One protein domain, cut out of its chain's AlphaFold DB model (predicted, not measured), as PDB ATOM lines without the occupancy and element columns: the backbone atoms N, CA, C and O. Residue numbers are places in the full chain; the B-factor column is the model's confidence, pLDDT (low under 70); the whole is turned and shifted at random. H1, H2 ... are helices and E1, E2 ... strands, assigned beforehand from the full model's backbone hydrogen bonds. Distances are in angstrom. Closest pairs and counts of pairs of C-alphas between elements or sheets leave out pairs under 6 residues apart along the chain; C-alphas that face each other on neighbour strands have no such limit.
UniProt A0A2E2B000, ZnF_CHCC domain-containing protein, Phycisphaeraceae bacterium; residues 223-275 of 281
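Overview. This is residues 223 to 275 of the 281 residues of the protein "ZnF_CHCC domain-containing protein" of Phycisphaeraceae bacterium (UniProt A0A2E2B000). Two short parallel strands, E1 and E2, stand side by side in the middle of the model, with a helix to each side: H1 packs mainly on E2, while H2, on the opposite side of the strands, is more loosely placed. A long first stretch, residues 223 to 235, starts beside E2 on the side away from E1 and loops round past one end of the strands to enter E1. The printed part has 53 residues with two named helices and two named strands, in the order E1, H1, E2, H2, and its class is mixed, helices and strands. It is compact, with a radius of gyration of the C-alphas of 10.4 A, and rounded, spanning 29 by 26 by 15 A.

Along the chain. Begin with the sheet and find C-alpha 236 at (15.429, 26.959, -35.464); from there strand E1, residues 236 to 239, runs 10.4 A. Its neighbour E2, residues 255 to 258, also measures 10.4 A and begins at C-alpha 255, at (13.369, 23.444, -33.389). Between them in the chain look for helix H1, residues 241 to 249, 12.8 A long. Helix H2, residues 265 to 274, is 14.3 A long and ends at C-alpha 274, at (9.950, 30.829, -27.056).

Arrangement. Look first at E1 and E2, which are parallel, with 32 degrees between their N-to-C directions. The C-alphas of Ile 236 and Val 255 face each other at 4.6 A. Check the backbone across the pair: N 238 and O 256 are within hydrogen-bond range at 2.9 A, and N 258 and O 238 at 3.0 A. E1, H1 and E2 form a strand-helix-strand unit, two parallel neighbour strands with a helix between them in the chain, and its crossover is right-handed. From H1 to E2 the closest C-alphas are those of Ile 244 and Val 255, 6.4 A apart, and 6 pairs of C-alphas are within 8 A. H2 has 1 such pair with E2, the C-alphas of Val 258 and Gln 267, 7.1 A apart. H2 is only just apart from E1, with the closest C-alphas at 8.3 A, and it is apart from H1. In H1 and H2 every O i to N i+4 pair is within hydrogen-bond range.

Size, cuts and confidence. The two C-alphas farthest apart are those of Glu 250 and Asp 265, at 28.8 A. The printed part has no cut. The links E1 to H1 and H1 to E2 are tight, and that from E2 to H2 is short. The mean pLDDT of the printed part is 89.7, and no printed residue is under 70; H2 has a mean of 85.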
ATOM      1  N   TYR A 223       4.239  23.731 -34.944       97.62
ATOM      2  CA  TYR A 223       4.516  22.308 -34.818       97.62
ATOM      3  C   TYR A 223       5.768  22.102 -33.966       97.62
ATOM      4  O   TYR A 223       6.791  22.744 -34.204       97.62
ATOM      5  N   HIS A 224       5.660  21.210 -32.975       96.56
ATOM      6  CA  HIS A 224       6.675  20.960 -31.942       96.56
ATOM      7  C   HIS A 224       6.956  22.159 -31.005       96.56
ATOM      8  O   HIS A 224       7.856  22.081 -30.174       96.56
ATOM      9  N   GLY A 225       6.162  23.239 -31.057       91.75
ATOM     10  CA  GLY A 225       6.326  24.395 -30.163       91.75
ATOM     11  C   GLY A 225       6.199  24.038 -28.677       91.75
ATOM     12  O   GLY A 225       7.035  24.444 -27.878       91.75
ATOM     13  N   HIS A 226       5.225  23.194 -28.321       87.75
ATOM     14  CA  HIS A 226       4.998  22.727 -26.942       87.75
ATOM     15  C   HIS A 226       6.169  21.937 -26.335       87.75
ATOM     16  O   HIS A 226       6.231  21.766 -25.119       87.75
ATOM     17  N   ALA A 227       7.091  21.423 -27.157       90.38
ATOM     18  CA  ALA A 227       8.261  20.704 -26.662       90.38
ATOM     19  C   ALA A 227       9.281  21.652 -26.003       90.38
ATOM     20  O   ALA A 227      10.083  21.222 -25.170       90.38
ATOM     21  N   ILE A 228       9.236  22.944 -26.343       85.88
ATOM     22  CA  ILE A 228      10.076  23.985 -25.752       85.88
ATOM     23  C   ILE A 228       9.337  24.555 -24.538       85.88
ATOM     24  O   ILE A 228       8.528  25.470 -24.630       85.88
ATOM     25  N   THR A 229       9.612  23.978 -23.370       77.62
ATOM     26  CA  THR A 229       8.914  24.307 -22.109       77.62
ATOM     27  C   THR A 229       9.535  25.470 -21.338       77.62
ATOM     28  O   THR A 229       8.982  25.925 -20.336       77.62
ATOM     29  N   LYS A 230      10.708  25.944 -21.768       76.25
ATOM     30  CA  LYS A 230      11.434  27.065 -21.166       76.25
ATOM     31  C   LYS A 230      12.002  27.949 -22.275       76.25
ATOM     32  O   LYS A 230      12.404  27.395 -23.296       76.25
ATOM     33  N   PRO A 231      12.095  29.275 -22.071       78.38
ATOM     34  CA  PRO A 231      12.709  30.159 -23.051       78.38
ATOM     35  C   PRO A 231      14.150  29.753 -23.381       78.38
ATOM     36  O   PRO A 231      14.940  29.455 -22.482       78.38
ATOM     37  N   VAL A 232      14.492  29.778 -24.668       84.06
ATOM     38  CA  VAL A 232      15.805  29.388 -25.210       84.06
ATOM     39  C   VAL A 232      16.544  30.593 -25.792       84.06
ATOM     40  O   VAL A 232      15.945  31.626 -26.073       84.06
ATOM     41  N   CYS A 233      17.863  30.504 -25.975       85.00
ATOM     42  CA  CYS A 233      18.640  31.609 -26.557       85.00
ATOM     43  C   CYS A 233      18.364  31.811 -28.055       85.00
ATOM     44  O   CYS A 233      18.527  32.912 -28.568       85.00
ATOM     45  N   TYR A 234      17.993  30.743 -28.758       89.50
ATOM     46  CA  TYR A 234      17.620  30.766 -30.165       89.50
ATOM     47  C   TYR A 234      16.672  29.602 -30.449       89.50
ATOM     48  O   TYR A 234      16.688  28.599 -29.738       89.50
ATOM     49  N   VAL A 235      15.891  29.713 -31.520       93.38
ATOM     50  CA  VAL A 235      15.065  28.620 -32.039       93.38
ATOM     51  C   VAL A 235      15.300  28.482 -33.540       93.38
ATOM     52  O   VAL A 235      15.455  29.475 -34.249       93.38
ATOM     53  N   ILE A 236      15.360  27.247 -34.030       96.69
ATOM     54  CA  ILE A 236      15.429  26.959 -35.464       96.69
ATOM     55  C   ILE A 236      14.000  26.834 -35.987       96.69
ATOM     56  O   ILE A 236      13.240  25.988 -35.520       96.69
ATOM     57  N   VAL A 237      13.642  27.655 -36.971       96.44
ATOM     58  CA  VAL A 237      12.312  27.639 -37.589       96.44
ATOM     59  C   VAL A 237      12.398  26.962 -38.953       96.44
ATOM     60  O   VAL A 237      13.199  27.361 -39.798       96.44
ATOM     61  N   THR A 238      11.575  25.940 -39.181       95.31
ATOM     62  CA  THR A 238      11.474  25.247 -40.476       95.31
ATOM     63  C   THR A 238      10.093  25.384 -41.101       95.31
ATOM     64  O   THR A 238       9.104  25.625 -40.409       95.31
ATOM     65  N   GLN A 239       9.994  25.127 -42.406       90.88
ATOM     66  CA  GLN A 239       8.712  24.972 -43.091       90.88
ATOM     67  C   GLN A 239       8.369  23.486 -43.267       90.88
ATOM     68  O   GLN A 239       9.138  22.729 -43.866       90.88
ATOM     69  N   GLY A 240       7.205  23.075 -42.763       89.44
ATOM     70  CA  GLY A 240       6.708  21.705 -42.868       89.44
ATOM     71  C   GLY A 240       7.421  20.660 -41.994       89.44
ATOM     72  O   GLY A 240       8.430  20.896 -41.332       89.44
ATOM     73  N   PHE A 241       6.879  19.444 -42.014       95.31
ATOM     74  CA  PHE A 241       7.205  18.399 -41.038       95.31
ATOM     75  C   PHE A 241       8.560  17.705 -41.247       95.31
ATOM     76  O   PHE A 241       9.231  17.336 -40.288       95.31
ATOM     77  N   MET A 242       8.995  17.522 -42.495       94.62
ATOM     78  CA  MET A 242      10.184  16.712 -42.796       94.62
ATOM     79  C   MET A 242      11.481  17.296 -42.221       94.62
ATOM     80  O   MET A 242      12.334  16.557 -41.727       94.62
ATOM     81  N   LEU A 243      11.649  18.618 -42.304       95.38
ATOM     82  CA  LEU A 243      12.894  19.279 -41.908       95.38
ATOM     83  C   LEU A 243      13.121  19.206 -40.402       95.38
ATOM     84  O   LEU A 243      14.227  18.899 -39.960       95.38
ATOM     85  N   ILE A 244      12.070  19.425 -39.616       97.06
ATOM     86  CA  ILE A 244      12.152  19.355 -38.162       97.06
ATOM     87  C   ILE A 244      12.494  17.946 -37.668       97.06
ATOM     88  O   ILE A 244      13.342  17.814 -36.790       97.06
ATOM     89  N   TRP A 245      11.934  16.887 -38.265       97.62
ATOM     90  CA  TRP A 245      12.281  15.509 -37.896       97.62
ATOM     91  C   TRP A 245      13.766  15.213 -38.128       97.62
ATOM     92  O   TRP A 245      14.427  14.623 -37.275       97.62
ATOM     93  N   ARG A 246      14.314  15.681 -39.257       97.00
ATOM     94  CA  ARG A 246      15.739  15.522 -39.580       97.00
ATOM     95  C   ARG A 246      16.634  16.320 -38.640       97.00
ATOM     96  O   ARG A 246      17.591  15.771 -38.112       97.00
ATOM     97  N   LEU A 247      16.308  17.582 -38.373       97.75
ATOM     98  CA  LEU A 247      17.074  18.401 -37.430       97.75
ATOM     99  C   LEU A 247      17.060  17.806 -36.018       97.75
ATOM    100  O   LEU A 247      18.099  17.759 -35.358       97.75
ATOM    101  N   TRP A 248      15.910  17.292 -35.583       97.88
ATOM    102  CA  TRP A 248      15.782  16.619 -34.297       97.88
ATOM    103  C   TRP A 248      16.639  15.347 -34.223       97.88
ATOM    104  O   TRP A 248      17.281  15.107 -33.198       97.88
ATOM    105  N   GLN A 249      16.724  14.573 -35.311       96.94
ATOM    106  CA  GLN A 249      17.631  13.417 -35.421       96.94
ATOM    107  C   GLN A 249      19.107  13.777 -35.306       96.94
ATOM    108  O   GLN A 249      19.873  12.999 -34.740       96.94
ATOM    109  N   GLU A 250      19.486  14.951 -35.805       97.31
ATOM    110  CA  GLU A 250      20.839  15.511 -35.697       97.31
ATOM    111  C   GLU A 250      21.088  16.195 -34.337       97.31
ATOM    112  O   GLU A 250      22.064  16.924 -34.149       97.31
ATOM    113  N   GLY A 251      20.193  15.990 -33.365       96.19
ATOM    114  CA  GLY A 251      20.339  16.486 -32.000       96.19
ATOM    115  C   GLY A 251      19.933  17.947 -31.806       96.19
ATOM    116  O   GLY A 251      20.136  18.487 -30.720       96.19
ATOM    117  N   LYS A 252      19.334  18.604 -32.808       96.38
ATOM    118  CA  LYS A 252      18.781  19.956 -32.643       96.38
ATOM    119  C   LYS A 252      17.422  19.863 -31.950       96.38
ATOM    120  O   LYS A 252      16.458  19.386 -32.536       96.38
ATOM    121  N   ARG A 253      17.352  20.277 -30.682       91.19
ATOM    122  CA  ARG A 253      16.135  20.162 -29.856       91.19
ATOM    123  C   ARG A 253      15.253  21.409 -29.905       91.19
ATOM    124  O   ARG A 253      14.035  21.268 -29.958       91.19
ATOM    125  N   ASP A 254      15.866  22.587 -29.988       94.00
ATOM    126  CA  ASP A 254      15.182  23.885 -30.044       94.00
ATOM    127  C   ASP A 254      14.756  24.203 -31.483       94.00
ATOM    128  O   ASP A 254      15.273  25.109 -32.141       94.00
ATOM    129  N   VAL A 255      13.862  23.371 -32.014       96.75
ATOM    130  CA  VAL A 255      13.369  23.444 -33.389       96.75
ATOM    131  C   VAL A 255      11.846  23.419 -33.399       96.75
ATOM    132  O   VAL A 255      11.219  22.624 -32.699       96.75
ATOM    133  N   VAL A 256      11.257  24.292 -34.209       96.88
ATOM    134  CA  VAL A 256       9.814  24.383 -34.442       96.88
ATOM    135  C   VAL A 256       9.545  24.471 -35.934       96.88
ATOM    136  O   VAL A 256      10.419  24.865 -36.711       96.88
ATOM    137  N   SER A 257       8.327  24.130 -36.346       97.25
ATOM    138  CA  SER A 257       7.922  24.332 -37.731       97.25
ATOM    139  C   SER A 257       6.640  25.134 -37.858       97.25
ATOM    140  O   SER A 257       5.668  24.896 -37.140       97.25
ATOM    141  N   VAL A 258       6.640  26.058 -38.817       95.19
ATOM    142  CA  VAL A 258       5.419  26.699 -39.301       95.19
ATOM    143  C   VAL A 258       4.668  25.729 -40.211       95.19
ATOM    144  O   VAL A 258       5.259  25.076 -41.083       95.19
ATOM    145  N   ILE A 259       3.361  25.614 -39.985       87.12
ATOM    146  CA  ILE A 259       2.435  24.880 -40.848       87.12
ATOM    147  C   ILE A 259       1.538  25.915 -41.526       87.12
ATOM    148  O   ILE A 259       1.038  26.817 -40.860       87.12
ATOM    149  N   GLY A 260       1.341  25.769 -42.836       73.94
ATOM    150  CA  GLY A 260       0.546  26.683 -43.654       73.94
ATOM    151  C   GLY A 260       1.339  27.254 -44.828       73.94
ATOM    152  O   GLY A 260       2.451  26.810 -45.128       73.94
ATOM    153  N   ASP A 261       0.748  28.245 -45.491       70.38
ATOM    154  CA  ASP A 261       1.295  28.869 -46.703       70.38
ATOM    155  C   ASP A 261       2.387  29.926 -46.412       70.38
ATOM    156  O   ASP A 261       2.979  30.478 -47.340       70.38
ATOM    157  N   GLY A 262       2.689  30.195 -45.138       82.12
ATOM    158  CA  GLY A 262       3.698  31.162 -44.703       82.12
ATOM    159  C   GLY A 262       3.800  31.258 -43.179       82.12
ATOM    160  O   GLY A 262       3.168  30.483 -42.467       82.12
ATOM    161  N   LEU A 263       4.609  32.206 -42.699       86.88
ATOM    162  CA  LEU A 263       4.678  32.581 -41.286       86.88
ATOM    163  C   LEU A 263       3.558  33.588 -40.981       86.88
ATOM    164  O   LEU A 263       3.536  34.654 -41.594       86.88
ATOM    165  N   SER A 264       2.648  33.254 -40.065       88.62
ATOM    166  CA  SER A 264       1.624  34.185 -39.559       88.62
ATOM    167  C   SER A 264       2.158  35.085 -38.439       88.62
ATOM    168  O   SER A 264       3.163  34.762 -37.798       88.62
ATOM    169  N   ASP A 265       1.448  36.178 -38.150       88.38
ATOM    170  CA  ASP A 265       1.763  37.070 -37.026       88.38
ATOM    171  C   ASP A 265       1.644  36.346 -35.677       88.38
ATOM    172  O   ASP A 265       2.481  36.527 -34.786       88.38
ATOM    173  N   GLU A 266       0.660  35.455 -35.529       84.56
ATOM    174  CA  GLU A 266       0.533  34.598 -34.352       84.56
ATOM    175  C   GLU A 266       1.711  33.631 -34.218       84.56
ATOM    176  O   GLU A 266       2.285  33.516 -33.134       84.56
ATOM    177  N   GLN A 267       2.136  32.966 -35.296       91.50
ATOM    178  CA  GLN A 267       3.314  32.094 -35.267       91.50
ATOM    179  C   GLN A 267       4.589  32.884 -34.958       91.50
ATOM    180  O   GLN A 267       5.416  32.409 -34.180       91.50
ATOM    181  N   ALA A 268       4.745  34.091 -35.508       90.19
ATOM    182  CA  ALA A 268       5.870  34.974 -35.206       90.19
ATOM    183  C   ALA A 268       5.876  35.392 -33.727       90.19
ATOM    184  O   ALA A 268       6.916  35.344 -33.065       90.19
ATOM    185  N   SER A 269       4.703  35.719 -33.184       82.31
ATOM    186  CA  SER A 269       4.524  36.031 -31.765       82.31
ATOM    187  C   SER A 269       4.884  34.832 -30.886       82.31
ATOM    188  O   SER A 269       5.651  34.978 -29.937       82.31
ATOM    189  N   LEU A 270       4.410  33.630 -31.230       83.69
ATOM    190  CA  LEU A 270       4.766  32.391 -30.534       83.69
ATOM    191  C   LEU A 270       6.275  32.128 -30.577       83.69
ATOM    192  O   LEU A 270       6.855  31.813 -29.543       83.69
ATOM    193  N   ILE A 271       6.928  32.308 -31.729       89.56
ATOM    194  CA  ILE A 271       8.389  32.184 -31.859       89.56
ATOM    195  C   ILE A 271       9.094  33.157 -30.906       89.56
ATOM    196  O   ILE A 271      10.030  32.757 -30.218       89.56
ATOM    197  N   SER A 272       8.625  34.405 -30.824       84.94
ATOM    198  CA  SER A 272       9.172  35.412 -29.908       84.94
ATOM    199  C   SER A 272       9.050  34.985 -28.440       84.94
ATOM    200  O   SER A 272      10.027  35.061 -27.698       84.94
ATOM    201  N   TYR A 273       7.899  34.433 -28.029       78.00
ATOM    202  CA  TYR A 273       7.692  33.922 -26.664       78.00
ATOM    203  C   TYR A 273       8.591  32.734 -26.297       78.00
ATOM    204  O   TYR A 273       8.883  32.529 -25.117       78.00
ATOM    205  N   LEU A 274       9.035  31.949 -27.281       77.94
ATOM    206  CA  LEU A 274       9.950  30.829 -27.056       77.94
ATOM    207  C   LEU A 274      11.398  31.281 -26.826       77.94
ATOM    208  O   LEU A 274      12.198  30.506 -26.305       77.94
ATOM    209  N   ILE A 275      11.755  32.516 -27.187       79.31
ATOM    210  CA  ILE A 275      13.121  33.028 -27.075       79.31
ATOM    211  C   ILE A 275      13.246  33.892 -25.816       79.31
ATOM    212  O   ILE A 275      12.419  34.751 -25.523       79.31
TER     213      ILE A 275